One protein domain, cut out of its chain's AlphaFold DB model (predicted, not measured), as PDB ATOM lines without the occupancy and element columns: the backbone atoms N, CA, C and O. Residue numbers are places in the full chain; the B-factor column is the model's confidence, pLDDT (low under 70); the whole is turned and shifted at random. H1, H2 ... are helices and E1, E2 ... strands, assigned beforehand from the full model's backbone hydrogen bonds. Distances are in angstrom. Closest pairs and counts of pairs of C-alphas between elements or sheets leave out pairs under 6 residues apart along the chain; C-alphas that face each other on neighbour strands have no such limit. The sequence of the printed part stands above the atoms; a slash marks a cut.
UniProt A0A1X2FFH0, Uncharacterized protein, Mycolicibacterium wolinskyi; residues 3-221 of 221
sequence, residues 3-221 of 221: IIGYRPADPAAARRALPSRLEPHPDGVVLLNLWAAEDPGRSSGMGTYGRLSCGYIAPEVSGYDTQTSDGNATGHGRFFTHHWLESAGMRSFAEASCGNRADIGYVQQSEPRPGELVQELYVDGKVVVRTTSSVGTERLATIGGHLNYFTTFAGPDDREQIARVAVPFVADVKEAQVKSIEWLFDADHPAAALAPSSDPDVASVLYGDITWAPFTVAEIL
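AT A GLANCE: This is residues 3 to 221 of the 221 residues of an uncharacterized protein of Mycolicibacterium wolinskyi (UniProt A0A1X2FFH0). What is the main picture? The long hairpin of E8 and E9 folds back like a horseshoe, with E1 and E2 between its two arms; E6 and E7 widen one arm, E4 and E11 lie along the other, and E3 and E10 tie that other arm to E2 and E1. The curled sheet wraps round H2 on one face, while H1 and H3 are on the opposite face. What makes it up? The printed part has 219 residues and is mostly strand, with three named helices, of which H1 comes between E1 and E2 along the chain, H2 between E5 and E6, and H3 between E9 and E10, and with eleven named strands that form one branched, mixed, twisted sheet. It is compact, with a radius of gyration of the C-alphas of 16.6 A and spans of 53 by 41 by 39 A.

HOW THE PARTS SIT: What stands beside the first strand? E1, residues 3 to 6, has antiparallel E2, residues 30 to 37, on one side and antiparallel E10, residues 202 to 212, on the other side; N 4 and O 32 are 2.8 A apart, as are N 3 and O 206, within hydrogen-bond range. E2, E3, residues 52 to 68, and E4, residues 73 to 79, form a meander, each strand the antiparallel neighbour of the one before, with N 33 to O 56 at 3.0 A and N 61 to O 77 at 2.7 A. E5, residues 82 to 85, is an edge strand antiparallel to E3, with N 84 to O 55 at 2.8 A. How do the long strands join? E6, residues 106 to 113, E7, residues 116 to 123, E8, residues 126 to 154, and E9, residues 160 to 183, form another meander, with N 108 to O 120 at 2.9 A, N 119 to O 131 at 3.0 A and N 147 to O 167 at 2.9 A. E8 bends by 151 degrees at residue 138 and is parallel to E4, with N 150 to O 78 at 2.8 A. E9 has antiparallel E10 and E11, residues 217 to 220, on one side, with N 172 to O 209 and N 164 to O 219 both at 2.9 A. Where are the helices? H1, residues 13 to 17, over E3 at a height over the sheet of 8.6 A, and H3, residues 190 to 194, on the same face, only just touch, with 3 pairs of C-alphas within 8 A, the closest being Ala 13 and Leu 194 at 5.8 A. H2, residues 88 to 98, is on the opposite face. In H1 and H2 every O i to N i+4 pair is within hydrogen-bond range; in H3 0 of 1 is, beside 1 of 2 O i to N i+3 pairs.

IN THESE COORDINATES: Where do the first and last elements lie? E1 begins at C-alpha 3 (58.012, -21.806, 126.421), and E11 ends at C-alpha 220 (43.818, -15.102, 106.352). How long are the longer elements? From first to last C-alpha, E8 measures 29.4 A, E9 29.2 A, E3 26.3 A and H2 15.4 A.

THE WHOLE: How far does it reach? The two C-alphas farthest apart, those of Pro 114 and Asp 157, are 53.8 A apart, and the printed part has no cut. Which links are long, and where is confidence low? The links H1 to E2 and E2 to E3 are long; pLDDT is under 70 at residues 47 to 51, 71 and 73 to 74.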
ATOM      1  N   ILE A   3      58.693 -20.972 127.417       96.75
ATOM      2  CA  ILE A   3      58.012 -21.806 126.421       96.75
ATOM      3  C   ILE A   3      58.660 -23.188 126.460       96.75
ATOM      4  O   ILE A   3      59.868 -23.307 126.272       96.75
ATOM      5  N   ILE A   4      57.857 -24.216 126.695       98.25
ATOM      6  CA  ILE A   4      58.270 -25.615 126.761       98.25
ATOM      7  C   ILE A   4      57.645 -26.333 125.571       98.25
ATOM      8  O   ILE A   4      56.421 -26.413 125.485       98.25
ATOM      9  N   GLY A   5      58.466 -26.849 124.663       98.00
ATOM     10  CA  GLY A   5      58.024 -27.788 123.640       98.00
ATOM     11  C   GLY A   5      58.107 -29.209 124.168       98.00
ATOM     12  O   GLY A   5      59.173 -29.644 124.602       98.00
ATOM     13  N   TYR A   6      56.996 -29.935 124.131       98.44
ATOM     14  CA  TYR A   6      56.918 -31.328 124.559       98.44
ATOM     15  C   TYR A   6      56.100 -32.159 123.572       98.44
ATOM     16  O   TYR A   6      55.304 -31.616 122.805       98.44
ATOM     17  N   ARG A   7      56.268 -33.483 123.596       98.19
ATOM     18  CA  ARG A   7      55.385 -34.397 122.858       98.19
ATOM     19  C   ARG A   7      54.265 -34.905 123.772       98.19
ATOM     20  O   ARG A   7      54.557 -35.373 124.875       98.19
ATOM     21  N   PRO A   8      52.987 -34.792 123.365       98.06
ATOM     22  CA  PRO A   8      51.874 -35.299 124.159       98.06
ATOM     23  C   PRO A   8      51.945 -36.827 124.276       98.06
ATOM     24  O   PRO A   8      52.458 -37.504 123.384       98.06
ATOM     25  N   ALA A   9      51.387 -37.381 125.356       97.75
ATOM     26  CA  ALA A   9      51.337 -38.829 125.569       97.75
ATOM     27  C   ALA A   9      50.550 -39.556 124.464       97.75
ATOM     28  O   ALA A   9      50.889 -40.680 124.094       97.75
ATOM     29  N   ASP A  10      49.506 -38.912 123.929       97.06
ATOM     30  CA  ASP A  10      48.825 -39.360 122.718       97.06
ATOM     31  C   ASP A  10      49.403 -38.637 121.484       97.06
ATOM     32  O   ASP A  10      49.118 -37.451 121.282       97.06
ATOM     33  N   PRO A  11      50.143 -39.336 120.604       95.38
ATOM     34  CA  PRO A  11      50.765 -38.727 119.428       95.38
ATOM     35  C   PRO A  11      49.752 -38.182 118.408       95.38
ATOM     36  O   PRO A  11      50.103 -37.351 117.573       95.38
ATOM     37  N   ALA A  12      48.486 -38.608 118.458       96.44
ATOM     38  CA  ALA A  12      47.435 -38.103 117.577       96.44
ATOM     39  C   ALA A  12      46.731 -36.845 118.125       96.44
ATOM     40  O   ALA A  12      45.920 -36.242 117.413       96.44
ATOM     41  N   ALA A  13      47.029 -36.418 119.358       96.50
ATOM     42  CA  ALA A  13      46.365 -35.278 119.990       96.50
ATOM     43  C   ALA A  13      46.593 -33.961 119.239       96.50
ATOM     44  O   ALA A  13      45.636 -33.223 119.007       96.50
ATOM     45  N   ALA A  14      47.823 -33.707 118.775       95.88
ATOM     46  CA  ALA A  14      48.153 -32.508 118.002       95.88
ATOM     47  C   ALA A  14      47.286 -32.394 116.736       95.88
ATOM     48  O   ALA A  14      46.663 -31.362 116.504       95.88
ATOM     49  N   ARG A  15      47.154 -33.479 115.957       96.25
ATOM     50  CA  ARG A  15      46.301 -33.496 114.758       96.25
ATOM     51  C   ARG A  15      44.841 -33.204 115.100       96.25
ATOM     52  O   ARG A  15      44.217 -32.414 114.397       96.25
ATOM     53  N   ARG A  16      44.292 -33.823 116.150       96.31
ATOM     54  CA  ARG A  16      42.885 -33.617 116.544       96.31
ATOM     55  C   ARG A  16      42.599 -32.197 117.030       96.31
ATOM     56  O   ARG A  16      41.470 -31.747 116.896       96.31
ATOM     57  N   ALA A  17      43.599 -31.510 117.577       95.19
ATOM     58  CA  ALA A  17      43.452 -30.150 118.080       95.19
ATOM     59  C   ALA A  17      43.566 -29.071 116.982       95.19
ATOM     60  O   ALA A  17      43.179 -27.927 117.202       95.19
ATOM     61  N   LEU A  18      44.090 -29.417 115.801       95.81
ATOM     62  CA  LEU A  18      44.278 -28.480 114.695       95.81
ATOM     63  C   LEU A  18      43.065 -28.435 113.749       95.81
ATOM     64  O   LEU A  18      42.585 -29.501 113.345       95.81
ATOM     65  N   PRO A  19      42.654 -27.240 113.278       93.62
ATOM     66  CA  PRO A  19      41.700 -27.093 112.182       93.62
ATOM     67  C   PRO A  19      42.136 -27.861 110.933       93.62
ATOM     68  O   PRO A  19      43.329 -28.023 110.667       93.62
ATOM     69  N   SER A  20      41.177 -28.287 110.107       91.19
ATOM     70  CA  SER A  20      41.454 -29.150 108.949       91.19
ATOM     71  C   SER A  20      42.331 -28.506 107.868       91.19
ATOM     72  O   SER A  20      42.868 -29.219 107.031       91.19
ATOM     73  N   ARG A  21      42.459 -27.171 107.852       92.31
ATOM     74  CA  ARG A  21      43.332 -26.437 106.915       92.31
ATOM     75  C   ARG A  21      44.795 -26.364 107.358       92.31
ATOM     76  O   ARG A  21      45.634 -25.944 106.571       92.31
ATOM     77  N   LEU A  22      45.100 -26.725 108.602       95.69
ATOM     78  CA  LEU A  22      46.463 -26.760 109.129       95.69
ATOM     79  C   LEU A  22      46.898 -28.212 109.275       95.69
ATOM     80  O   LEU A  22      46.091 -29.041 109.678       95.69
ATOM     81  N   GLU A  23      48.161 -28.514 108.993       96.44
ATOM     82  CA  GLU A  23      48.755 -29.830 109.249       96.44
ATOM     83  C   GLU A  23      49.701 -29.757 110.448       96.44
ATOM     84  O   GLU A  23      50.459 -28.787 110.548       96.44
ATOM     85  N   PRO A  24      49.692 -30.748 111.359       96.94
ATOM     86  CA  PRO A  24      50.650 -30.782 112.454       96.94
ATOM     87  C   PRO A  24      52.071 -30.903 111.908       96.94
ATOM     88  O   PRO A  24      52.311 -31.572 110.900       96.94
ATOM     89  N   HIS A  25      53.026 -30.277 112.589       96.50
ATOM     90  CA  HIS A  25      54.436 -30.517 112.303       96.50
ATOM     91  C   HIS A  25      54.772 -32.006 112.555       96.50
ATOM     92  O   HIS A  25      54.291 -32.565 113.548       96.50
ATOM     93  N   PRO A  26      55.571 -32.677 111.696       95.00
ATOM     94  CA  PRO A  26      55.888 -34.104 111.832       95.00
ATOM     95  C   PRO A  26      56.552 -34.480 113.161       95.00
ATOM     96  O   PRO A  26      56.421 -35.623 113.592       95.00
ATOM     97  N   ASP A  27      57.208 -33.532 113.835       95.06
ATOM     98  CA  ASP A  27      57.816 -33.779 115.147       95.06
ATOM     99  C   ASP A  27      56.780 -33.963 116.266       95.06
ATOM    100  O   ASP A  27      57.136 -34.435 117.348       95.06
ATOM    101  N   GLY A  28      55.513 -33.600 116.021       96.00
ATOM    102  CA  GLY A  28      54.401 -33.796 116.954       96.00
ATOM    103  C   GLY A  28      54.486 -32.949 118.225       96.00
ATOM    104  O   GLY A  28      53.870 -33.296 119.231       96.00
ATOM    105  N   VAL A  29      55.267 -31.869 118.205       97.56
ATOM    106  CA  VAL A  29      55.511 -31.028 119.376       97.56
ATOM    107  C   VAL A  29      54.319 -30.108 119.649       97.56
ATOM    108  O   VAL A  29      53.698 -29.533 118.750       97.56
ATOM    109  N   VAL A  30      54.011 -29.963 120.933       98.25
ATOM    110  CA  VAL A  30      53.048 -29.022 121.496       98.25
ATOM    111  C   VAL A  30      53.799 -28.071 122.413       98.25
ATOM    112  O   VAL A  30      54.633 -28.487 123.215       98.25
ATOM    113  N   LEU A  31      53.514 -26.777 122.293       98.06
ATOM    114  CA  LEU A  31      54.120 -25.762 123.138       98.06
ATOM    115  C   LEU A  31      53.209 -25.404 124.303       98.06
ATOM    116  O   LEU A  31      52.073 -24.989 124.090       98.06
ATOM    117  N   LEU A  32      53.753 -25.464 125.512       98.62
ATOM    118  CA  LEU A  32      53.206 -24.848 126.713       98.62
ATOM    119  C   LEU A  32      53.989 -23.565 126.997       98.62
ATOM    120  O   LEU A  32      55.185 -23.618 127.268       98.62
ATOM    121  N   ASN A  33      53.330 -22.412 126.952       97.75
ATOM    122  CA  ASN A  33      53.937 -21.150 127.373       97.75
ATOM    123  C   ASN A  33      53.274 -20.645 128.637       97.75
ATOM    124  O   ASN A  33      52.049 -20.595 128.701       97.75
ATOM    125  N   LEU A  34      54.090 -20.224 129.595       97.75
ATOM    126  CA  LEU A  34      53.643 -19.647 130.853       97.75
ATOM    127  C   LEU A  34      54.508 -18.425 131.167       97.75
ATOM    128  O   LEU A  34      55.741 -18.507 131.232       97.75
ATOM    129  N   TRP A  35      53.875 -17.279 131.409       94.38
ATOM    130  CA  TRP A  35      54.558 -16.112 131.960       94.38
ATOM    131  C   TRP A  35      53.621 -15.165 132.691       94.38
ATOM    132  O   TRP A  35      52.431 -15.075 132.396       94.38
ATOM    133  N   ALA A  36      54.216 -14.417 133.616       92.12
ATOM    134  CA  ALA A  36      53.616 -13.260 134.246       92.12
ATOM    135  C   ALA A  36      54.590 -12.075 134.168       92.12
ATOM    136  O   ALA A  36      55.809 -12.237 134.213       92.12
ATOM    137  N   ALA A  37      54.039 -10.878 134.022       87.25
ATOM    138  CA  ALA A  37      54.710  -9.601 134.147       87.25
ATOM    139  C   ALA A  37      53.958  -8.812 135.222       87.25
ATOM    140  O   ALA A  37      52.864  -8.289 134.995       87.25
ATOM    141  N   GLU A  38      54.532  -8.789 136.423       78.06
ATOM    142  CA  GLU A  38      53.918  -8.125 137.576       78.06
ATOM    143  C   GLU A  38      54.056  -6.600 137.519       78.06
ATOM    144  O   GLU A  38      53.199  -5.899 138.047       78.06
ATOM    145  N   ASP A  39      55.108  -6.092 136.868       82.44
ATOM    146  CA  ASP A  39      55.343  -4.660 136.678       82.44
ATOM    147  C   ASP A  39      54.517  -4.123 135.489       82.44
ATOM    148  O   ASP A  39      54.818  -4.459 134.336       82.44
ATOM    149  N   PRO A  40      53.516  -3.252 135.733       74.44
ATOM    150  CA  PRO A  40      52.694  -2.652 134.682       74.44
ATOM    151  C   PRO A  40      53.496  -1.877 133.629       74.44
ATOM    152  O   PRO A  40      53.088  -1.812 132.464       74.44
ATOM    153  N   GLY A  41      54.650  -1.320 134.022       80.00
ATOM    154  CA  GLY A  41      55.557  -0.570 133.152       80.00
ATOM    155  C   GLY A  41      56.214  -1.422 132.064       80.00
ATOM    156  O   GLY A  41      56.790  -0.881 131.125       80.00
ATOM    157  N   ARG A  42      56.085  -2.752 132.138       80.94
ATOM    158  CA  ARG A  42      56.554  -3.697 131.112       80.94
ATOM    159  C   ARG A  42      55.519  -3.962 130.016       80.94
ATOM    160  O   ARG A  42      55.620  -4.955 129.301       80.94
ATOM    161  N   SER A  43      54.519  -3.092 129.877       80.25
ATOM    162  CA  SER A  43      53.457  -3.219 128.881       80.25
ATOM    163  C   SER A  43      53.123  -1.902 128.197       80.25
ATOM    164  O   SER A  43      53.325  -0.826 128.753       80.25
ATOM    165  N   SER A  44      52.532  -1.980 127.004       77.75
ATOM    166  CA  SER A  44      52.067  -0.825 126.225       77.75
ATOM    167  C   SER A  44      50.724  -0.251 126.711       77.75
ATOM    168  O   SER A  44      49.941   0.265 125.918       77.75
ATOM    169  N   GLY A  45      50.434  -0.337 128.014       73.81
ATOM    170  CA  GLY A  45      49.178   0.156 128.592       73.81
ATOM    171  C   GLY A  45      48.050  -0.878 128.621       73.81
ATOM    172  O   GLY A  45      46.881  -0.510 128.696       73.81
ATOM    173  N   MET A  46      48.388  -2.173 128.597       73.62
ATOM    174  CA  MET A  46      47.416  -3.273 128.709       73.62
ATOM    175  C   MET A  46      47.084  -3.653 130.163       73.62
ATOM    176  O   MET A  46      46.315  -4.591 130.396       73.62
ATOM    177  N   GLY A  47      47.624  -2.921 131.145       59.53
ATOM    178  CA  GLY A  47      47.259  -3.105 132.546       59.53
ATOM    179  C   GLY A  47      47.643  -1.956 133.480       59.53
ATOM    180  O   GLY A  47      48.812  -1.632 133.623       59.53
ATOM    181  N   THR A  48      46.636  -1.403 134.164       56.25
ATOM    182  CA  THR A  48      46.673  -0.885 135.554       56.25
ATOM    183  C   THR A  48      45.642  -1.606 136.453       56.25
ATOM    184  O   THR A  48      45.627  -1.391 137.661       56.25
ATOM    185  N   TYR A  49      44.810  -2.496 135.882       54.25
ATOM    186  CA  TYR A  49      43.656  -3.162 136.521       54.25
ATOM    187  C   TYR A  49      43.839  -4.678 136.775       54.25
ATOM    188  O   TYR A  49      42.884  -5.356 137.141       54.25
ATOM    189  N   GLY A  50      45.041  -5.228 136.582       56.78
ATOM    190  CA  GLY A  50      45.362  -6.647 136.793       56.78
ATOM    191  C   GLY A  50      46.815  -6.946 136.420       56.78
ATOM    192  O   GLY A  50      47.444  -6.126 135.742       56.78
ATOM    193  N   ARG A  51      47.361  -8.085 136.869       69.00
ATOM    194  CA  ARG A  51      48.694  -8.531 136.433       69.00
ATOM    195  C   ARG A  51      48.607  -8.919 134.953       69.00
ATOM    196  O   ARG A  51      47.556  -9.348 134.473       69.00
ATOM    197  N   LEU A  52      49.688  -8.734 134.196       86.38
ATOM    198  CA  LEU A  52      49.751  -9.300 132.853       86.38
ATOM    199  C   LEU A  52      50.267 -10.713 132.970       86.38
ATOM    200  O   LEU A  52      51.405 -10.928 133.367       86.38
ATOM    201  N   SER A  53      49.436 -11.672 132.619       91.19
ATOM    202  CA  SER A  53      49.845 -13.059 132.567       91.19
ATOM    203  C   SER A  53      49.206 -13.747 131.374       91.19
ATOM    204  O   SER A  53      48.151 -13.336 130.879       91.19
ATOM    205  N   CYS A  54      49.907 -14.755 130.876       93.56
ATOM    206  CA  CYS A  54      49.536 -15.495 129.688       93.56
ATOM    207  C   CYS A  54      49.954 -16.948 129.863       93.56
ATOM    208  O   CYS A  54      51.119 -17.250 130.148       93.56
ATOM    209  N   GLY A  55      48.979 -17.828 129.677       97.38
ATOM    210  CA  GLY A  55      49.192 -19.252 129.497       97.38
ATOM    211  C   GLY A  55      48.657 -19.668 128.140       97.38
ATOM    212  O   GLY A  55      47.549 -19.274 127.791       97.38
ATOM    213  N   TYR A  56      49.391 -20.462 127.370       97.62
ATOM    214  CA  TYR A  56      48.823 -21.075 126.170       97.62
ATOM    215  C   TYR A  56      49.323 -22.490 125.943       97.62
ATOM    216  O   TYR A  56      50.421 -22.851 126.373       97.62
ATOM    217  N   ILE A  57      48.522 -23.240 125.190       98.38
ATOM    218  CA  ILE A  57      48.866 -24.538 124.620       98.38
ATOM    219  C   ILE A  57      48.720 -24.433 123.103       98.38
ATOM    220  O   ILE A  57      47.659 -24.047 122.594       98.38
ATOM    221  N   ALA A  58      49.791 -24.751 122.381       97.94
ATOM    222  CA  ALA A  58      49.833 -24.575 120.939       97.94
ATOM    223  C   ALA A  58      50.603 -25.700 120.228       97.94
ATOM    224  O   ALA A  58      51.834 -25.706 120.283       97.94
ATOM    225  N   PRO A  59      49.916 -26.640 119.551       98.00
ATOM    226  CA  PRO A  59      50.546 -27.589 118.643       98.00
ATOM    227  C   PRO A  59      51.280 -26.875 117.512       98.00
ATOM    228  O   PRO A  59      50.798 -25.867 116.976       98.00
ATOM    229  N   GLU A  60      52.431 -27.419 117.140       97.44
ATOM    230  CA  GLU A  60      53.194 -26.940 115.999       97.44
ATOM    231  C   GLU A  60      52.545 -27.340 114.668       97.44
ATOM    232  O   GLU A  60      51.919 -28.393 114.530       97.44
ATOM    233  N   VAL A  61      52.713 -26.477 113.674       96.81
ATOM    234  CA  VAL A  61      52.097 -26.531 112.351       96.81
ATOM    235  C   VAL A  61      53.198 -26.605 111.300       96.81
ATOM    236  O   VAL A  61      54.176 -25.856 111.346       96.81
ATOM    237  N   SER A  62      53.024 -27.497 110.329       95.00
ATOM    238  CA  SER A  62      53.978 -27.706 109.240       95.00
ATOM    239  C   SER A  62      53.986 -26.549 108.232       95.00
ATOM    240  O   SER A  62      52.936 -26.002 107.899       95.00
ATOM    241  N   GLY A  63      55.171 -26.205 107.713       92.19
ATOM    242  CA  GLY A  63      55.340 -25.276 106.587       92.19
ATOM    243  C   GLY A  63      55.408 -23.787 106.943       92.19
ATOM    244  O   GLY A  63      55.466 -22.960 106.035       92.19
ATOM    245  N   TYR A  64      55.427 -23.430 108.232       90.12
ATOM    246  CA  TYR A  64      55.401 -22.034 108.701       90.12
ATOM    247  C   TYR A  64      56.518 -21.715 109.699       90.12
ATOM    248  O   TYR A  64      56.288 -21.107 110.749       90.12
ATOM    249  N   ASP A  65      57.734 -22.140 109.371       88.81
ATOM    250  CA  ASP A  65      58.890 -22.019 110.254       88.81
ATOM    251  C   ASP A  65      59.212 -20.563 110.624       88.81
ATOM    252  O   ASP A  65      59.037 -19.614 109.856       88.81
ATOM    253  N   THR A  66      59.695 -20.402 111.850       82.44
ATOM    254  CA  THR A  66      60.238 -19.159 112.391       82.44
ATOM    255  C   THR A  66      61.662 -18.991 111.890       82.44
ATOM    256  O   THR A  66      62.518 -19.832 112.165       82.44
ATOM    257  N   GLN A  67      61.936 -17.868 111.234       78.38
ATOM    258  CA  GLN A  67      63.291 -17.476 110.854       78.38
ATOM    259  C   GLN A  67      63.884 -16.535 111.906       78.38
ATOM    260  O   GLN A  67      63.235 -15.558 112.304       78.38
ATOM    261  N   THR A  68      65.111 -16.813 112.345       76.19
ATOM    262  CA  THR A  68      65.911 -15.873 113.138       76.19
ATOM    263  C   THR A  68      66.741 -14.949 112.267       76.19
ATOM    264  O   THR A  68      66.924 -15.162 111.070       76.19
ATOM    265  N   SER A  69      67.243 -13.880 112.884       72.50
ATOM    266  CA  SER A  69      68.039 -12.836 112.233       72.50
ATOM    267  C   SER A  69      69.312 -13.337 111.542       72.50
ATOM    268  O   SER A  69      69.827 -12.657 110.661       72.50
ATOM    269  N   ASP A  70      69.831 -14.497 111.936       74.06
ATOM    270  CA  ASP A  70      70.984 -15.171 111.327       74.06
ATOM    271  C   ASP A  70      70.599 -16.107 110.163       74.06
ATOM    272  O   ASP A  70      71.463 -16.769 109.591       74.06
ATOM    273  N   GLY A  71      69.316 -16.151 109.791       67.12
ATOM    274  CA  GLY A  71      68.791 -16.977 108.705       67.12
ATOM    275  C   GLY A  71      68.538 -18.437 109.083       67.12
ATOM    276  O   GLY A  71      68.110 -19.206 108.224       67.12
ATOM    277  N   ASN A  72      68.763 -18.825 110.341       72.38
ATOM    278  CA  ASN A  72      68.461 -20.169 110.820       72.38
ATOM    279  C   ASN A  72      66.971 -20.310 111.179       72.38
ATOM    280  O   ASN A  72      66.311 -19.355 111.595       72.38
ATOM    281  N   ALA A  73      66.420 -21.513 111.012       63.66
ATOM    282  CA  ALA A  73      65.102 -21.842 111.548       63.66
ATOM    283  C   ALA A  73      65.247 -22.214 113.029       63.66
ATOM    284  O   ALA A  73      66.107 -23.023 113.374       63.66
ATOM    285  N   THR A  74      64.430 -21.630 113.908       67.56
ATOM    286  CA  THR A  74      64.529 -21.874 115.369       67.56
ATOM    287  C   THR A  74      63.252 -22.391 116.019       67.56
ATOM    288  O   THR A  74      63.243 -22.680 117.213       67.56
ATOM    289  N   GLY A  75      62.177 -22.536 115.248       80.88
ATOM    290  CA  GLY A  75      60.927 -23.130 115.711       80.88
ATOM    291  C   GLY A  75      59.877 -23.145 114.612       80.88
ATOM    292  O   GLY A  75      60.072 -22.546 113.554       80.88
ATOM    293  N   HIS A  76      58.748 -23.791 114.871       92.19
ATOM    294  CA  HIS A  76      57.696 -23.980 113.876       92.19
ATOM    295  C   HIS A  76      56.534 -22.999 114.079       92.19
ATOM    296  O   HIS A  76      56.430 -22.306 115.102       92.19
ATOM    297  N   GLY A  77      55.662 -22.902 113.076       94.25
ATOM    298  CA  GLY A  77      54.388 -22.205 113.236       94.25
ATOM    299  C   GLY A  77      53.551 -22.913 114.297       94.25
ATOM    300  O   GLY A  77      53.736 -24.102 114.521       94.25
ATOM    301  N   ARG A  78      52.646 -22.214 114.980       95.12
ATOM    302  CA  ARG A  78      51.865 -22.834 116.064       95.12
ATOM    303  C   ARG A  78      50.454 -22.298 116.165       95.12
ATOM    304  O   ARG A  78      50.231 -21.101 116.015       95.12
ATOM    305  N   PHE A  79      49.502 -23.180 116.425       96.56
ATOM    306  CA  PHE A  79      48.086 -22.829 116.510       96.56
ATOM    307  C   PHE A  79      47.651 -22.698 117.966       96.56
ATOM    308  O   PHE A  79      47.848 -23.626 118.744       96.56
ATOM    309  N   PHE A  80      47.049 -21.571 118.348       95.75
ATOM    310  CA  PHE A  80      46.506 -21.394 119.694       95.75
ATOM    311  C   PHE A  80      45.251 -22.251 119.886       95.75
ATOM    312  O   PHE A  80      44.139 -21.805 119.626       95.75
ATOM    313  N   THR A  81      45.437 -23.481 120.366       95.44
ATOM    314  CA  THR A  81      44.320 -24.368 120.740       95.44
ATOM    315  C   THR A  81      43.648 -23.923 122.028       95.44
ATOM    316  O   THR A  81      42.427 -23.974 122.141       95.44
ATOM    317  N   HIS A  82      44.454 -23.455 122.981       96.81
ATOM    318  CA  HIS A  82      43.995 -22.915 124.250       96.81
ATOM    319  C   HIS A  82      44.870 -21.733 124.638       96.81
ATOM    320  O   HIS A  82      46.097 -21.795 124.514       96.81
ATOM    321  N   HIS A  83      44.248 -20.661 125.110       96.94
ATOM    322  CA  HIS A  83      44.943 -19.442 125.486       96.94
ATOM    323  C   HIS A  83      44.183 -18.757 126.612       96.94
ATOM    324  O   HIS A  83      42.985 -18.524 126.498       96.94
ATOM    325  N   TRP A  84      44.894 -18.414 127.679       96.94
ATOM    326  CA  TRP A  84      44.356 -17.765 128.862       96.94
ATOM    327  C   TRP A  84      45.103 -16.473 129.119       96.94
ATOM    328  O   TRP A  84      46.335 -16.466 129.198       96.94
ATOM    329  N   LEU A  85      44.347 -15.394 129.270       94.06
ATOM    330  CA  LEU A  85      44.866 -14.069 129.573       94.06
ATOM    331  C   LEU A  85      44.102 -13.495 130.761       94.06
ATOM    332  O   LEU A  85      42.872 -13.534 130.780       94.06
ATOM    333  N   GLU A  86      44.808 -12.899 131.718       91.44
ATOM    334  CA  GLU A  86      44.198 -12.375 132.951       91.44
ATOM    335  C   GLU A  86      43.512 -11.021 132.734       91.44
ATOM    336  O   GLU A  86      42.375 -10.796 133.163       91.44
ATOM    337  N   SER A  87      44.175 -10.115 132.010       89.88
ATOM    338  CA  SER A  87      43.691  -8.752 131.774       89.88
ATOM    339  C   SER A  87      42.588  -8.713 130.716       89.88
ATOM    340  O   SER A  87      42.770  -9.155 129.579       89.88
ATOM    341  N   ALA A  88      41.457  -8.087 131.056       89.19
ATOM    342  CA  ALA A  88      40.383  -7.808 130.100       89.19
ATOM    343  C   ALA A  88      40.854  -6.928 128.931       89.19
ATOM    344  O   ALA A  88      40.424  -7.131 127.795       89.19
ATOM    345  N   GLY A  89      41.768  -5.988 129.194       88.12
ATOM    346  CA  GLY A  89      42.369  -5.149 128.159       88.12
ATOM    347  C   GLY A  89      43.229  -5.964 127.195       88.12
ATOM    348  O   GLY A  89      43.119  -5.788 125.985       88.12
ATOM    349  N   MET A  90      44.016  -6.912 127.713       88.12
ATOM    350  CA  MET A  90      44.841  -7.793 126.884       88.12
ATOM    351  C   MET A  90      43.985  -8.741 126.032       88.12
ATOM    352  O   MET A  90      44.261  -8.887 124.845       88.12
ATOM    353  N   ARG A  91      42.907  -9.316 126.592       91.38
ATOM    354  CA  ARG A  91      41.933 -10.117 125.824       91.38
ATOM    355  C   ARG A  91      41.281  -9.307 124.707       91.38
ATOM    356  O   ARG A  91      41.295  -9.733 123.559       91.38
ATOM    357  N   SER A  92      40.783  -8.111 125.029       90.00
ATOM    358  CA  SER A  92      40.145  -7.221 124.047       90.00
ATOM    359  C   SER A  92      41.114  -6.822 122.934       90.00
ATOM    360  O   SER A  92      40.745  -6.799 121.763       90.00
ATOM    361  N   PHE A  93      42.372  -6.534 123.283       88.69
ATOM    362  CA  PHE A  93      43.411  -6.223 122.308       88.69
ATOM    363  C   PHE A  93      43.739  -7.425 121.415       88.69
ATOM    364  O   PHE A  93      43.870  -7.252 120.205       88.69
ATOM    365  N   ALA A  94      43.864  -8.625 121.986       90.12
ATOM    366  CA  ALA A  94      44.171  -9.843 121.242       90.12
ATOM    367  C   ALA A  94      43.049 -10.193 120.249       90.12
ATOM    368  O   ALA A  94      43.326 -10.473 119.081       90.12
ATOM    369  N   GLU A  95      41.786 -10.086 120.670       90.75
ATOM    370  CA  GLU A  95      40.642 -10.295 119.782       90.75
ATOM    371  C   GLU A  95      40.598  -9.238 118.670       90.75
ATOM    372  O   GLU A  95      40.493  -9.584 117.497       90.75
ATOM    373  N   ALA A  96      40.760  -7.954 119.002       87.88
ATOM    374  CA  ALA A  96      40.710  -6.883 118.005       87.88
ATOM    375  C   ALA A  96      41.884  -6.917 117.008       87.88
ATOM    376  O   ALA A  96      41.706  -6.598 115.834       87.88
ATOM    377  N   SER A  97      43.085  -7.281 117.463       86.69
ATOM    378  CA  SER A  97      44.307  -7.213 116.645       86.69
ATOM    379  C   SER A  97      44.500  -8.434 115.757       86.69
ATOM    380  O   SER A  97      45.101  -8.328 114.684       86.69
ATOM    381  N   CYS A  98      44.047  -9.604 116.215       87.19
ATOM    382  CA  CYS A  98      44.276 -10.849 115.498       87.19
ATOM    383  C   CYS A  98      43.183 -11.910 115.634       87.19
ATOM    384  O   CYS A  98      43.416 -13.043 115.235       87.19
ATOM    385  N   GLY A  99      42.006 -11.581 116.168       87.44
ATOM    386  CA  GLY A  99      40.900 -12.534 116.305       87.44
ATOM    387  C   GLY A  99      41.095 -13.566 117.420       87.44
ATOM    388  O   GLY A  99      40.289 -14.480 117.554       87.44
ATOM    389  N   ASN A 100      42.139 -13.429 118.241       89.88
ATOM    390  CA  ASN A 100      42.450 -14.378 119.304       89.88
ATOM    391  C   ASN A 100      41.491 -14.226 120.492       89.88
ATOM    392  O   ASN A 100      41.625 -13.300 121.296       89.88
ATOM    393  N   ARG A 101      40.551 -15.161 120.619       91.19
ATOM    394  CA  ARG A 101      39.605 -15.235 121.737       91.19
ATOM    395  C   ARG A 101      40.195 -16.052 122.879       91.19
ATOM    396  O   ARG A 101      39.967 -17.251 122.975       91.19
ATOM    397  N   ALA A 102      40.976 -15.390 123.724       94.12
ATOM    398  CA  ALA A 102      41.536 -16.015 124.914       94.12
ATOM    399  C   ALA A 102      40.502 -16.107 126.047       94.12
ATOM    400  O   ALA A 102      39.779 -15.143 126.320       94.12
ATOM    401  N   ASP A 103      40.507 -17.232 126.748       95.56
ATOM    402  CA  ASP A 103      39.734 -17.452 127.963       95.56
ATOM    403  C   ASP A 103      40.307 -16.659 129.147       95.56
ATOM    404  O   ASP A 103      41.423 -16.119 129.122       95.56
ATOM    405  N   ILE A 104      39.526 -16.584 130.224       95.31
ATOM    406  CA  ILE A 104      39.977 -16.001 131.488       95.31
ATOM    407  C   ILE A 104      40.832 -17.033 132.226       95.31
ATOM    408  O   ILE A 104      40.390 -18.139 132.517       95.31
ATOM    409  N   GLY A 105      42.048 -16.640 132.579       95.50
ATOM    410  CA  GLY A 105      42.945 -17.404 133.437       95.50
ATOM    411  C   GLY A 105      44.198 -16.592 133.724       95.50
ATOM    412  O   GLY A 105      44.389 -15.528 133.136       95.50
ATOM    413  N   TYR A 106      45.034 -17.057 134.644       95.44
ATOM    414  CA  TYR A 106      46.247 -16.333 135.017       95.44
ATOM    415  C   TYR A 106      47.394 -17.270 135.362       95.44
ATOM    416  O   TYR A 106      47.187 -18.409 135.773       95.44
ATOM    417  N   VAL A 107      48.619 -16.775 135.212       96.69
ATOM    418  CA  VAL A 107      49.830 -17.499 135.605       96.69
ATOM    419  C   VAL A 107      50.397 -16.891 136.878       96.69
ATOM    420  O   VAL A 107      50.589 -15.678 136.960       96.69
ATOM    421  N   GLN A 108      50.715 -17.734 137.855       95.38
ATOM    422  CA  GLN A 108      51.565 -17.367 138.984       95.38
ATOM    423  C   GLN A 108      52.941 -17.998 138.825       95.38
ATOM    424  O   GLN A 108      53.085 -19.115 138.330       95.38
ATOM    425  N   GLN A 109      53.960 -17.252 139.235       95.25
ATOM    426  CA  GLN A 109      55.342 -17.705 139.255       95.25
ATOM    427  C   GLN A 109      55.875 -17.564 140.677       95.25
ATOM    428  O   GLN A 109      55.637 -16.554 141.336       95.25
ATOM    429  N   SER A 110      56.591 -18.577 141.143       96.12
ATOM    430  CA  SER A 110      57.291 -18.541 142.423       96.12
ATOM    431  C   SER A 110      58.655 -19.200 142.296       96.12
ATOM    432  O   SER A 110      58.882 -20.024 141.411       96.12
ATOM    433  N   GLU A 111      59.560 -18.823 143.190       96.31
ATOM    434  CA  GLU A 111      60.898 -19.392 143.281       96.31
ATOM    435  C   GLU A 111      61.108 -19.909 144.712       96.31
ATOM    436  O   GLU A 111      61.661 -19.200 145.556       96.31
ATOM    437  N   PRO A 112      60.587 -21.107 145.055       97.00
ATOM    438  CA  PRO A 112      60.666 -21.635 146.420       97.00
ATOM    439  C   PRO A 112      62.107 -21.846 146.899       97.00
ATOM    440  O   PRO A 112      62.366 -21.855 148.104       97.00
ATOM    441  N   ARG A 113      63.047 -22.027 145.965       96.44
ATOM    442  CA  ARG A 113      64.489 -22.114 146.207       96.44
ATOM    443  C   ARG A 113      65.229 -21.387 145.082       96.44
ATOM    444  O   ARG A 113      64.741 -21.426 143.956       96.44
ATOM    445  N   PRO A 114      66.412 -20.801 145.347       96.81
ATOM    446  CA  PRO A 114      67.201 -20.151 144.306       96.81
ATOM    447  C   PRO A 114      67.434 -21.069 143.100       96.81
ATOM    448  O   PRO A 114      67.892 -22.203 143.258       96.81
ATOM    449  N   GLY A 115      67.114 -20.574 141.910       96.94
ATOM    450  CA  GLY A 115      67.226 -21.292 140.649       96.94
ATOM    451  C   GLY A 115      66.147 -22.348 140.419       96.94
ATOM    452  O   GLY A 115      66.290 -23.135 139.489       96.94
ATOM    453  N   GLU A 116      65.085 -22.415 141.226       98.25
ATOM    454  CA  GLU A 116      63.945 -23.307 141.000       98.25
ATOM    455  C   GLU A 116      62.681 -22.508 140.712       98.25
ATOM    456  O   GLU A 116      62.055 -21.978 141.622       98.25
ATOM    457  N   LEU A 117      62.278 -22.458 139.445       98.25
ATOM    458  CA  LEU A 117      61.059 -21.784 139.021       98.25
ATOM    459  C   LEU A 117      59.880 -22.758 139.055       98.25
ATOM    460  O   LEU A 117      59.905 -23.790 138.381       98.25
ATOM    461  N   VAL A 118      58.830 -22.383 139.779       98.50
ATOM    462  CA  VAL A 118      57.516 -23.030 139.721       98.50
ATOM    463  C   VAL A 118      56.543 -22.092 139.023       98.50
ATOM    464  O   VAL A 118      56.402 -20.932 139.420       98.50
ATOM    465  N   GLN A 119      55.867 -22.585 137.985       98.38
ATOM    466  CA  GLN A 119      54.831 -21.837 137.273       98.38
ATOM    467  C   GLN A 119      53.511 -22.583 137.325       98.38
ATOM    468  O   GLN A 119      53.451 -23.769 137.017       98.38
ATOM    469  N   GLU A 120      52.448 -21.874 137.674       98.50
ATOM    470  CA  GLU A 120      51.111 -22.434 137.809       98.50
ATOM    471  C   GLU A 120      50.139 -21.653 136.934       98.50
ATOM    472  O   GLU A 120      50.042 -20.431 137.050       98.50
ATOM    473  N   LEU A 121      49.415 -22.360 136.069       98.50
ATOM    474  CA  LEU A 121      48.283 -21.814 135.331       98.50
ATOM    475  C   LEU A 121      47.005 -22.049 136.133       98.50
ATOM    476  O   LEU A 121      46.673 -23.193 136.450       98.50
ATOM    477  N   TYR A 122      46.283 -20.970 136.403       97.81
ATOM    478  CA  TYR A 122      44.996 -20.971 137.073       97.81
ATOM    479  C   TYR A 122      43.861 -20.713 136.083       97.81
ATOM    480  O   TYR A 122      43.878 -19.720 135.354       97.81
ATOM    481  N   VAL A 123      42.848 -21.575 136.124       96.69
ATOM    482  CA  VAL A 123      41.577 -21.439 135.399       96.69
ATOM    483  C   VAL A 123      40.459 -21.716 136.398       96.69
ATOM    484  O   VAL A 123      40.551 -22.659 137.182       96.69
ATOM    485  N   ASP A 124      39.455 -20.838 136.454       94.19
ATOM    486  CA  ASP A 124      38.352 -20.905 137.431       94.19
ATOM    487  C   ASP A 124      38.817 -21.085 138.892       94.19
ATOM    488  O   ASP A 124      38.209 -21.792 139.697       94.19
ATOM    489  N   GLY A 125      39.940 -20.448 139.239       93.94
ATOM    490  CA  GLY A 125      40.535 -20.493 140.579       93.94
ATOM    491  C   GLY A 125      41.236 -21.809 140.939       93.94
ATOM    492  O   GLY A 125      41.671 -21.959 142.080       93.94
ATOM    493  N   LYS A 126      41.380 -22.751 139.999       97.38
ATOM    494  CA  LYS A 126      42.094 -24.022 140.184       97.38
ATOM    495  C   LYS A 126      43.396 -24.034 139.393       97.38
ATOM    496  O   LYS A 126      43.434 -23.540 138.270       97.38
ATOM    497  N   VAL A 127      44.437 -24.659 139.942       98.56
ATOM    498  CA  VAL A 127      45.657 -24.959 139.180       98.56
ATOM    499  C   VAL A 127      45.346 -26.069 138.181       98.56
ATOM    500  O   VAL A 127      44.980 -27.167 138.591       98.56
ATOM    501  N   VAL A 128      45.510 -25.785 136.891       98.56
ATOM    502  CA  VAL A 128      45.279 -26.748 135.796       98.56
ATOM    503  C   VAL A 128      46.573 -27.213 135.130       98.56
ATOM    504  O   VAL A 128      46.610 -28.280 134.525       98.56
ATOM    505  N   VAL A 129      47.657 -26.450 135.277       98.62
ATOM    506  CA  VAL A 129      49.014 -26.864 134.899       98.62
ATOM    507  C   VAL A 129      49.982 -26.356 135.952       98.62
ATOM    508  O   VAL A 129      49.892 -25.193 136.349       98.62
ATOM    509  N   ARG A 130      50.931 -27.196 136.365       98.69
ATOM    510  CA  ARG A 130      52.083 -26.784 137.172       98.69
ATOM    511  C   ARG A 130      53.369 -27.276 136.526       98.69
ATOM    512  O   ARG A 130      53.492 -28.454 136.217       98.69
ATOM    513  N   THR A 131      54.340 -26.392 136.346       98.62
ATOM    514  CA  THR A 131      55.688 -26.765 135.908       98.62
ATOM    515  C   THR A 131      56.690 -26.489 137.012       98.62
ATOM    516  O   THR A 131      56.565 -25.506 137.743       98.62
ATOM    517  N   THR A 132      57.693 -27.357 137.124       98.38
ATOM    518  CA  THR A 132      58.885 -27.106 137.941       98.38
ATOM    519  C   THR A 132      60.107 -27.177 137.045       98.38
ATOM    520  O   THR A 132      60.292 -28.165 136.334       98.38
ATOM    521  N   SER A 133      60.961 -26.160 137.106       98.50
ATOM    522  CA  SER A 133      62.165 -26.049 136.280       98.50
ATOM    523  C   SER A 133      63.350 -25.561 137.109       98.50
ATOM    524  O   SER A 133      63.178 -24.788 138.049       98.50
ATOM    525  N   SER A 134      64.569 -25.973 136.761       98.31
ATOM    526  CA  SER A 134      65.766 -25.224 137.160       98.31
ATOM    527  C   SER A 134      66.028 -24.095 136.171       98.31
ATOM    528  O   SER A 134      65.879 -24.305 134.970       98.31
ATOM    529  N   VAL A 135      66.412 -22.919 136.663       98.25
ATOM    530  CA  VAL A 135      66.648 -21.720 135.850       98.25
ATOM    531  C   VAL A 135      67.923 -20.994 136.269       98.25
ATOM    532  O   VAL A 135      68.251 -20.919 137.452       98.25
ATOM    533  N   GLY A 136      68.627 -20.436 135.287       96.94
ATOM    534  CA  GLY A 136      69.777 -19.558 135.480       96.94
ATOM    535  C   GLY A 136      69.411 -18.081 135.330       96.94
ATOM    536  O   GLY A 136      68.399 -17.715 134.727       96.94
ATOM    537  N   THR A 137      70.258 -17.203 135.866       94.62
ATOM    538  CA  THR A 137      70.099 -15.744 135.736       94.62
ATOM    539  C   THR A 137      70.958 -15.145 134.628       94.62
ATOM    540  O   THR A 137      70.671 -14.042 134.159       94.62
ATOM    541  N   GLU A 138      72.016 -15.847 134.220       96.19
ATOM    542  CA  GLU A 138      72.970 -15.369 133.225       96.19
ATOM    543  C   GLU A 138      72.376 -15.409 131.816       96.19
ATOM    544  O   GLU A 138      71.747 -16.386 131.404       96.19
ATOM    545  N   ARG A 139      72.590 -14.323 131.067       96.31
ATOM    546  CA  ARG A 139      72.223 -14.255 129.655       96.31
ATOM    547  C   ARG A 139      73.201 -15.099 128.842       96.31
ATOM    548  O   ARG A 139      74.381 -14.764 128.773       96.31
ATOM    549  N   LEU A 140      72.681 -16.122 128.174       94.88
ATOM    550  CA  LEU A 140      73.434 -16.997 127.278       94.88
ATOM    551  C   LEU A 140      73.580 -16.388 125.881       94.88
ATOM    552  O   LEU A 140      74.665 -16.394 125.303       94.88
ATOM    553  N   ALA A 141      72.487 -15.851 125.338       93.25
ATOM    554  CA  ALA A 141      72.445 -15.283 123.997       93.25
ATOM    555  C   ALA A 141      71.311 -14.263 123.865       93.25
ATOM    556  O   ALA A 141      70.337 -14.309 124.614       93.25
ATOM    557  N   THR A 142      71.422 -13.387 122.868       92.62
ATOM    558  CA  THR A 142      70.301 -12.583 122.375       92.62
ATOM    559  C   THR A 142      69.900 -13.119 121.009       92.62
ATOM    560  O   THR A 142      70.729 -13.165 120.100       92.62
ATOM    561  N   ILE A 143      68.642 -13.527 120.863       90.06
ATOM    562  CA  ILE A 143      68.079 -14.011 119.598       90.06
ATOM    563  C   ILE A 143      66.911 -13.121 119.181       90.06
ATOM    564  O   ILE A 143      66.242 -12.523 120.022       90.06
ATOM    565  N   GLY A 144      66.640 -13.039 117.884       89.06
ATOM    566  CA  GLY A 144      65.474 -12.329 117.371       89.06
ATOM    567  C   GLY A 144      64.971 -12.943 116.077       89.06
ATOM    568  O   GLY A 144      65.736 -13.579 115.351       89.06
ATOM    569  N   GLY A 145      63.684 -12.766 115.796       89.06
ATOM    570  CA  GLY A 145      63.029 -13.368 114.640       89.06
ATOM    571  C   GLY A 145      61.542 -13.040 114.558       89.06
ATOM    572  O   GLY A 145      61.057 -12.124 115.225       89.06
ATOM    573  N   HIS A 146      60.818 -13.813 113.748       89.06
ATOM    574  CA  HIS A 146      59.371 -13.679 113.560       89.06
ATOM    575  C   HIS A 146      58.667 -15.011 113.802       89.06
ATOM    576  O   HIS A 146      58.784 -15.930 112.994       89.06
ATOM    577  N   LEU A 147      57.921 -15.109 114.902       90.88
ATOM    578  CA  LEU A 147      57.114 -16.290 115.193       90.88
ATOM    579  C   LEU A 147      55.845 -16.278 114.339       90.88
ATOM    580  O   LEU A 147      55.224 -15.229 114.185       90.88
ATOM    581  N   ASN A 148      55.416 -17.440 113.852       93.44
ATOM    582  CA  ASN A 148      54.106 -17.591 113.220       93.44
ATOM    583  C   ASN A 148      53.123 -18.221 114.211       93.44
ATOM    584  O   ASN A 148      53.308 -19.361 114.640       93.44
ATOM    585  N   TYR A 149      52.077 -17.477 114.560       94.31
ATOM    586  CA  TYR A 149      50.955 -17.977 115.346       94.31
ATOM    587  C   TYR A 149      49.702 -18.053 114.495       94.31
ATOM    588  O   TYR A 149      49.489 -17.215 113.626       94.31
ATOM    589  N   PHE A 150      48.851 -19.025 114.781       95.50
ATOM    590  CA  PHE A 150      47.562 -19.175 114.133       95.50
ATOM    591  C   PHE A 150      46.441 -19.084 115.157       95.50
ATOM    592  O   PHE A 150      46.545 -19.611 116.265       95.50
ATOM    593  N   THR A 151      45.371 -18.407 114.767       93.88
ATOM    594  CA  THR A 151      44.153 -18.219 115.561       93.88
ATOM    595  C   THR A 151      42.951 -18.488 114.672       93.88
ATOM    596  O   THR A 151      43.038 -18.310 113.455       93.88
ATOM    597  N   THR A 152      41.837 -18.904 115.262       89.75
ATOM    598  CA  THR A 152      40.547 -18.958 114.573       89.75
ATOM    599  C   THR A 152      39.670 -17.804 115.016       89.75
ATOM    600  O   THR A 152      39.649 -17.424 116.186       89.75
ATOM    601  N   PHE A 153      38.909 -17.260 114.076       82.44
ATOM    602  CA  PHE A 153      37.843 -16.315 114.370       82.44
ATOM    603  C   PHE A 153      36.684 -16.520 113.394       82.44
ATOM    604  O   PHE A 153      36.830 -17.117 112.324       82.44
ATOM    605  N   ALA A 154      35.499 -16.060 113.799       75.19
ATOM    606  CA  ALA A 154      34.310 -16.143 112.963       75.19
ATOM    607  C   ALA A 154      34.436 -15.162 111.789       75.19
ATOM    608  O   ALA A 154      34.580 -13.955 111.996       75.19
ATOM    609  N   GLY A 155      34.393 -15.685 110.565       70.94
ATOM    610  CA  GLY A 155      34.295 -14.896 109.345       70.94
ATOM    611  C   GLY A 155      32.845 -14.570 108.972       70.94
ATOM    612  O   GLY A 155      31.913 -14.891 109.711       70.94
ATOM    613  N   PRO A 156      32.626 -13.950 107.797       74.06
ATOM    614  CA  PRO A 156      31.289 -13.761 107.243       74.06
ATOM    615  C   PRO A 156      30.526 -15.090 107.141       74.06
ATOM    616  O   PRO A 156      31.115 -16.125 106.811       74.06
ATOM    617  N   ASP A 157      29.219 -15.049 107.398       81.00
ATOM    618  CA  ASP A 157      28.311 -16.205 107.341       81.00
ATOM    619  C   ASP A 157      28.709 -17.373 108.270       81.00
ATOM    620  O   ASP A 157      28.558 -18.539 107.899       81.00
ATOM    621  N   ASP A 158      29.262 -17.066 109.451       71.31
ATOM    622  CA  ASP A 158      29.707 -18.031 110.474       71.31
ATOM    623  C   ASP A 158      30.737 -19.063 109.976       71.31
ATOM    624  O   ASP A 158      30.907 -20.141 110.551       71.31
ATOM    625  N   ARG A 159      31.465 -18.747 108.899       79.25
ATOM    626  CA  ARG A 159      32.537 -19.612 108.393       79.25
ATOM    627  C   ARG A 159      33.814 -19.401 109.191       79.25
ATOM    628  O   ARG A 159      34.242 -18.266 109.391       79.25
ATOM    629  N   GLU A 160      34.463 -20.494 109.583       83.50
ATOM    630  CA  GLU A 160      35.771 -20.439 110.239       83.50
ATOM    631  C   GLU A 160      36.820 -19.803 109.311       83.50
ATOM    632  O   GLU A 160      37.016 -20.225 108.160       83.50
ATOM    633  N   GLN A 161      37.493 -18.780 109.835       88.94
ATOM    634  CA  GLN A 161      38.677 -18.173 109.246       88.94
ATOM    635  C   GLN A 161      39.873 -18.415 110.156       88.94
ATOM    636  O   GLN A 161      39.752 -18.372 111.383       88.94
ATOM    637  N   ILE A 162      41.030 -18.655 109.543       92.69
ATOM    638  CA  ILE A 162      42.286 -18.845 110.262       92.69
ATOM    639  C   ILE A 162      43.186 -17.656 109.946       92.69
ATOM    640  O   ILE A 162      43.564 -17.456 108.795       92.69
ATOM    641  N   ALA A 163      43.539 -16.867 110.959       93.00
ATOM    642  CA  ALA A 163      44.541 -15.816 110.817       93.00
ATOM    643  C   ALA A 163      45.922 -16.373 111.139       93.00
ATOM    644  O   ALA A 163      46.120 -16.928 112.223       93.00
ATOM    645  N   ARG A 164      46.893 -16.133 110.252       93.94
ATOM    646  CA  ARG A 164      48.311 -16.193 110.613       93.94
ATOM    647  C   ARG A 164      48.748 -14.830 111.128       93.94
ATOM    648  O   ARG A 164      48.539 -13.802 110.486       93.94
ATOM    649  N   VAL A 165      49.406 -14.835 112.271       93.19
ATOM    650  CA  VAL A 165      49.932 -13.669 112.967       93.19
ATOM    651  C   VAL A 165      51.445 -13.806 113.004       93.19
ATOM    652  O   VAL A 165      51.973 -14.735 113.615       93.19
ATOM    653  N   ALA A 166      52.141 -12.892 112.332       90.75
ATOM    654  CA  ALA A 166      53.593 -12.812 112.397       90.75
ATOM    655  C   ALA A 166      53.980 -11.932 113.590       90.75
ATOM    656  O   ALA A 166      53.640 -10.752 113.620       90.75
ATOM    657  N   VAL A 167      54.667 -12.509 114.573       90.81
ATOM    658  CA  VAL A 167      55.008 -11.861 115.844       90.81
ATOM    659  C   VAL A 167      56.522 -11.630 115.901       90.81
ATOM    660  O   VAL A 167      57.272 -12.581 116.154       90.81
ATOM    661  N   PRO A 168      57.003 -10.395 115.657       90.94
ATOM    662  CA  PRO A 168      58.412 -10.059 115.809       90.94
ATOM    663  C   PRO A 168      58.825 -10.082 117.278       90.94
ATOM    664  O   PRO A 168      58.101  -9.582 118.147       90.94
ATOM    665  N   PHE A 169      60.012 -10.616 117.545       90.88
ATOM    666  CA  PHE A 169      60.530 -10.723 118.902       90.88
ATOM    667  C   PHE A 169      62.036 -10.520 118.985       90.88
ATOM    668  O   PHE A 169      62.778 -10.790 118.039       90.88
ATOM    669  N   VAL A 170      62.468 -10.099 120.171       92.38
ATOM    670  CA  VAL A 170      63.854 -10.175 120.633       92.38
ATOM    671  C   VAL A 170      63.844 -10.808 122.018       92.38
ATOM    672  O   VAL A 170      63.030 -10.436 122.862       92.38
ATOM    673  N   ALA A 171      64.727 -11.774 122.246       92.31
ATOM    674  CA  ALA A 171      64.812 -12.533 123.481       92.31
ATOM    675  C   ALA A 171      66.250 -12.602 123.996       92.31
ATOM    676  O   ALA A 171      67.141 -13.063 123.284       92.31
ATOM    677  N   ASP A 172      66.444 -12.217 125.254       95.50
ATOM    678  CA  ASP A 172      67.641 -12.546 126.022       95.50
ATOM    679  C   ASP A 172      67.424 -13.907 126.687       95.50
ATOM    680  O   ASP A 172      66.705 -14.033 127.683       95.50
ATOM    681  N   VAL A 173      68.023 -14.935 126.089       95.25
ATOM    682  CA  VAL A 173      67.881 -16.337 126.487       95.25
ATOM    683  C   VAL A 173      68.748 -16.624 127.703       95.25
ATOM    684  O   VAL A 173      69.909 -16.213 127.772       95.25
ATOM    685  N   LYS A 174      68.180 -17.364 128.648       97.56
ATOM    686  CA  LYS A 174      68.806 -17.816 129.889       97.56
ATOM    687  C   LYS A 174      68.715 -19.334 129.982       97.56
ATOM    688  O   LYS A 174      67.885 -19.958 129.321       97.56
ATOM    689  N   GLU A 175      69.561 -19.927 130.813       97.31
ATOM    690  CA  GLU A 175      69.545 -21.372 131.040       97.31
ATOM    691  C   GLU A 175      68.242 -21.810 131.717       97.31
ATOM    692  O   GLU A 175      67.784 -21.173 132.671       97.31
ATOM    693  N   ALA A 176      67.653 -22.907 131.242       97.69
ATOM    694  CA  ALA A 176      66.546 -23.566 131.915       97.69
ATOM    695  C   ALA A 176      66.488 -25.057 131.587       97.69
ATOM    696  O   ALA A 176      66.795 -25.478 130.474       97.69
ATOM    697  N   GLN A 177      66.016 -25.844 132.549       97.81
ATOM    698  CA  GLN A 177      65.716 -27.260 132.379       97.81
ATOM    699  C   GLN A 177      64.404 -27.583 133.090       97.81
ATOM    700  O   GLN A 177      64.249 -27.305 134.278       97.81
ATOM    701  N   VAL A 178      63.467 -28.187 132.363       98.12
ATOM    702  CA  VAL A 178      62.185 -28.641 132.914       98.12
ATOM    703  C   VAL A 178      62.409 -29.923 133.709       98.12
ATOM    704  O   VAL A 178      63.050 -30.852 133.223       98.12
ATOM    705  N   LYS A 179      61.883 -29.969 134.934       96.81
ATOM    706  CA  LYS A 179      61.932 -31.140 135.821       96.81
ATOM    707  C   LYS A 179      60.606 -31.889 135.847       96.81
ATOM    708  O   LYS A 179      60.602 -33.111 135.920       96.81
ATOM    709  N   SER A 180      59.490 -31.164 135.819       97.62
ATOM    710  CA  SER A 180      58.155 -31.757 135.783       97.62
ATOM    711  C   SER A 180      57.148 -30.855 135.077       97.62
ATOM    712  O   SER A 180      57.270 -29.626 135.084       97.62
ATOM    713  N   ILE A 181      56.136 -31.498 134.492       98.44
ATOM    714  CA  ILE A 181      54.915 -30.872 133.986       98.44
ATOM    715  C   ILE A 181      53.746 -31.670 134.568       98.44
ATOM    716  O   ILE A 181      53.476 -32.790 134.148       98.44
ATOM    717  N   GLU A 182      53.070 -31.111 135.563       98.25
ATOM    718  CA  GLU A 182      51.839 -31.662 136.121       98.25
ATOM    719  C   GLU A 182      50.653 -31.124 135.318       98.25
ATOM    720  O   GLU A 182      50.395 -29.916 135.299       98.25
ATOM    721  N   TRP A 183      49.934 -32.028 134.655       98.31
ATOM    722  CA  TRP A 183      48.724 -31.720 133.899       98.31
ATOM    723  C   TRP A 183      47.497 -32.038 134.753       98.31
ATOM    724  O   TRP A 183      47.232 -33.200 135.052       98.31
ATOM    725  N   LEU A 184      46.778 -31.004 135.182       98.12
ATOM    726  CA  LEU A 184      45.724 -31.080 136.202       98.12
ATOM    727  C   LEU A 184      44.347 -30.667 135.661       98.12
ATOM    728  O   LEU A 184      43.435 -30.386 136.434       98.12
ATOM    729  N   PHE A 185      44.191 -30.606 134.339       97.69
ATOM    730  CA  PHE A 185      42.883 -30.434 133.715       97.69
ATOM    731  C   PHE A 185      41.960 -31.613 134.042       97.69
ATOM    732  O   PHE A 185      42.387 -32.770 134.020       97.69
ATOM    733  N   ASP A 186      40.683 -31.313 134.281       95.62
ATOM    734  CA  ASP A 186      39.636 -32.331 134.351       95.62
ATOM    735  C   ASP A 186      39.569 -33.101 133.016       95.62
ATOM    736  O   ASP A 186      39.835 -32.547 131.947       95.62
ATOM    737  N   ALA A 187      39.247 -34.396 133.063       93.88
ATOM    738  CA  ALA A 187      39.346 -35.282 131.897       93.88
ATOM    739  C   ALA A 187      38.409 -34.905 130.732       93.88
ATOM    740  O   ALA A 187      38.647 -35.310 129.595       93.88
ATOM    741  N   ASP A 188      37.340 -34.160 131.011       93.81
ATOM    742  CA  ASP A 188      36.392 -33.630 130.032       93.81
ATOM    743  C   ASP A 188      36.825 -32.281 129.438       93.81
ATOM    744  O   ASP A 188      36.277 -31.853 128.418       93.81
ATOM    745  N   HIS A 189      37.833 -31.623 130.016       95.25
ATOM    746  CA  HIS A 189      38.366 -30.385 129.472       95.25
ATOM    747  C   HIS A 189      39.122 -30.669 128.159       95.25
ATOM    748  O   HIS A 189      40.002 -31.531 128.133       95.25
ATOM    749  N   PRO A 190      38.886 -29.917 127.065       92.75
ATOM    750  CA  PRO A 190      39.520 -30.179 125.768       92.75
ATOM    751  C   PRO A 190      41.059 -30.234 125.799       92.75
ATOM    752  O   PRO A 190      41.667 -31.061 125.119       92.75
ATOM    753  N   ALA A 191      41.692 -29.416 126.648       96.44
ATOM    754  CA  ALA A 191      43.145 -29.426 126.838       96.44
ATOM    755  C   ALA A 191      43.685 -30.724 127.472       96.44
ATOM    756  O   ALA A 191      44.870 -31.017 127.328       96.44
ATOM    757  N   ALA A 192      42.862 -31.531 128.154       96.75
ATOM    758  CA  ALA A 192      43.299 -32.780 128.787       96.75
ATOM    759  C   ALA A 192      43.922 -33.761 127.779       96.75
ATOM    760  O   ALA A 192      44.879 -34.459 128.104       96.75
ATOM    761  N   ALA A 193      43.447 -33.757 126.529       96.38
ATOM    762  CA  ALA A 193      43.974 -34.613 125.468       96.38
ATOM    763  C   ALA A 193      45.422 -34.280 125.058       96.38
ATOM    764  O   ALA A 193      46.081 -35.120 124.451       96.38
ATOM    765  N   LEU A 194      45.913 -33.075 125.368       97.94
ATOM    766  CA  LEU A 194      47.261 -32.608 125.027       97.94
ATOM    767  C   LEU A 194      48.271 -32.835 126.162       97.94
ATOM    768  O   LEU A 194      49.379 -32.311 126.092       97.94
ATOM    769  N   ALA A 195      47.917 -33.595 127.200       98.12
ATOM    770  CA  ALA A 195      48.803 -33.858 128.327       98.12
ATOM    771  C   ALA A 195      50.117 -34.551 127.897       98.12
ATOM    772  O   ALA A 195      50.087 -35.456 127.052       98.12
ATOM    773  N   PRO A 196      51.272 -34.184 128.482       97.69
ATOM    774  CA  PRO A 196      52.483 -34.994 128.388       97.69
ATOM    775  C   PRO A 196      52.322 -36.322 129.146       97.69
ATOM    776  O   PRO A 196      51.400 -36.504 129.946       97.69
ATOM    777  N   SER A 197      53.250 -37.254 128.934       95.19
ATOM    778  CA  SER A 197      53.429 -38.407 129.824       95.19
ATOM    779  C   SER A 197      53.920 -37.975 131.211       95.19
ATOM    780  O   SER A 197      54.415 -36.865 131.395       95.19
ATOM    781  N   SER A 198      53.829 -38.876 132.198       90.25
ATOM    782  CA  SER A 198      54.343 -38.631 133.558       90.25
ATOM    783  C   SER A 198      55.850 -38.355 133.600       90.25
ATOM    784  O   SER A 198      56.322 -37.686 134.513       90.25
ATOM    785  N   ASP A 199      56.587 -38.887 132.624       93.56
ATOM    786  CA  ASP A 199      57.961 -38.506 132.300       93.56
ATOM    787  C   ASP A 199      57.915 -37.744 130.964       93.56
ATOM    788  O   ASP A 199      57.736 -38.382 129.921       93.56
ATOM    789  N   PRO A 200      57.886 -36.399 130.974       94.50
ATOM    790  CA  PRO A 200      57.601 -35.614 129.779       94.50
ATOM    791  C   PRO A 200      58.765 -35.667 128.781       94.50
ATOM    792  O   PRO A 200      59.895 -35.310 129.108       94.50
ATOM    793  N   ASP A 201      58.472 -36.020 127.528       97.56
ATOM    794  CA  ASP A 201      59.414 -35.867 126.414       97.56
ATOM    795  C   ASP A 201      59.508 -34.385 126.017       97.56
ATOM    796  O   ASP A 201      58.697 -33.877 125.235       97.56
ATOM    797  N   VAL A 202      60.466 -33.675 126.620       98.06
ATOM    798  CA  VAL A 202      60.735 -32.254 126.368       98.06
ATOM    799  C   VAL A 202      61.660 -32.112 125.160       98.06
ATOM    800  O   VAL A 202      62.845 -32.430 125.220       98.06
ATOM    801  N   ALA A 203      61.118 -31.579 124.068       96.62
ATOM    802  CA  ALA A 203      61.833 -31.348 122.819       96.62
ATOM    803  C   ALA A 203      62.593 -30.011 122.805       96.62
ATOM    804  O   ALA A 203      63.638 -29.901 122.164       96.62
ATOM    805  N   SER A 204      62.078 -28.982 123.486       95.12
ATOM    806  CA  SER A 204      62.702 -27.656 123.508       95.12
ATOM    807  C   SER A 204      62.297 -26.834 124.733       95.12
ATOM    808  O   SER A 204      61.223 -27.017 125.308       95.12
ATOM    809  N   VAL A 205      63.166 -25.903 125.134       95.94
ATOM    810  CA  VAL A 205      62.891 -24.928 126.197       95.94
ATOM    811  C   VAL A 205      63.437 -23.568 125.774       95.94
ATOM    812  O   VAL A 205      64.625 -23.432 125.488       95.94
ATOM    813  N   LEU A 206      62.579 -22.551 125.770       94.56
ATOM    814  CA  LEU A 206      62.972 -21.149 125.670       94.56
ATOM    815  C   LEU A 206      62.618 -20.457 126.980       94.56
ATOM    816  O   LEU A 206      61.442 -20.306 127.307       94.56
ATOM    817  N   TYR A 207      63.630 -20.002 127.707       96.88
ATOM    818  CA  TYR A 207      63.466 -19.231 128.932       96.88
ATOM    819  C   TYR A 207      64.268 -17.938 128.846       96.88
ATOM    820  O   TYR A 207      65.404 -17.934 128.371       96.88
ATOM    821  N   GLY A 208      63.676 -16.830 129.287       95.31
ATOM    822  CA  GLY A 208      64.354 -15.542 129.247       95.31
ATOM    823  C   GLY A 208      63.439 -14.329 129.308       95.31
ATOM    824  O   GLY A 208      62.232 -14.432 129.574       95.31
ATOM    825  N   ASP A 209      64.046 -13.176 129.046       93.69
ATOM    826  CA  ASP A 209      63.366 -11.893 128.912       93.69
ATOM    827  C   ASP A 209      63.054 -11.657 127.439       93.69
ATOM    828  O   ASP A 209      63.955 -11.657 126.602       93.69
ATOM    829  N   ILE A 210      61.771 -11.500 127.113       91.88
ATOM    830  CA  ILE A 210      61.309 -11.445 125.725       91.88
ATOM    831  C   ILE A 210      60.530 -10.160 125.507       91.88
ATOM    832  O   ILE A 210      59.592  -9.850 126.240       91.88
ATOM    833  N   THR A 211      60.950  -9.419 124.488       91.06
ATOM    834  CA  THR A 211      60.295  -8.207 124.014       91.06
ATOM    835  C   THR A 211      59.557  -8.526 122.728       91.06
ATOM    836  O   THR A 211      60.147  -9.019 121.765       91.06
ATOM    837  N   TRP A 212      58.270  -8.204 122.713       87.62
ATOM    838  CA  TRP A 212      57.417  -8.325 121.542       87.62
ATOM    839  C   TRP A 212      57.248  -6.958 120.893       87.62
ATOM    840  O   TRP A 212      56.943  -5.977 121.577       87.62
ATOM    841  N   ALA A 213      57.417  -6.888 119.576       84.31
ATOM    842  CA  ALA A 213      56.946  -5.732 118.826       84.31
ATOM    843  C   ALA A 213      55.427  -5.853 118.605       84.31
ATOM    844  O   ALA A 213      54.918  -6.974 118.552       84.31
ATOM    845  N   PRO A 214      54.687  -4.739 118.447       77.88
ATOM    846  CA  PRO A 214      53.297  -4.796 118.013       77.88
ATOM    847  C   PRO A 214      53.153  -5.618 116.729       77.88
ATOM    848  O   PRO A 214      53.959  -5.491 115.807       77.88
ATOM    849  N   PHE A 215      52.114  -6.444 116.673       83.00
ATOM    850  CA  PHE A 215      51.841  -7.335 115.555       83.00
ATOM    851  C   PHE A 215      50.365  -7.278 115.173       83.00
ATOM    852  O   PHE A 215      49.498  -6.984 115.997       83.00
ATOM    853  N   THR A 216      50.091  -7.588 113.913       78.56
ATOM    854  CA  THR A 216      48.743  -7.732 113.359       78.56
ATOM    855  C   THR A 216      48.663  -9.031 112.572       78.56
ATOM    856  O   THR A 216      49.662  -9.726 112.369       78.56
ATOM    857  N   VAL A 217      47.464  -9.358 112.098       87.62
ATOM    858  CA  VAL A 217      47.272 -10.407 111.095       87.62
ATOM    859  C   VAL A 217      48.197 -10.167 109.896       87.62
ATOM    860  O   VAL A 217      48.245  -9.063 109.355       87.62
ATOM    861  N   ALA A 218      48.928 -11.208 109.500       86.75
ATOM    862  CA  ALA A 218      49.760 -11.229 108.302       86.75
ATOM    863  C   ALA A 218      48.968 -11.728 107.083       86.75
ATOM    864  O   ALA A 218      49.128 -11.195 105.989       86.75
ATOM    865  N   GLU A 219      48.103 -12.729 107.273       90.19
ATOM    866  CA  GLU A 219      47.209 -13.277 106.242       90.19
ATOM    867  C   GLU A 219      46.020 -14.029 106.862       90.19
ATOM    868  O   GLU A 219      46.066 -14.419 108.032       90.19
ATOM    869  N   ILE A 220      44.983 -14.256 106.050       89.75
ATOM    870  CA  ILE A 220      43.818 -15.102 106.352       89.75
ATOM    871  C   ILE A 220      43.817 -16.301 105.394       89.75
ATOM    872  O   ILE A 220      43.968 -16.095 104.188       89.75
ATOM    873  N   LEU A 221      43.631 -17.516 105.925       87.88
ATOM    874  CA  LEU A 221      43.582 -18.787 105.180       87.88
ATOM    875  C   LEU A 221      42.156 -19.302 104.919       87.88
ATOM    876  O   LEU A 221      41.304 -19.283 105.843       87.88
TER     877      LEU A 221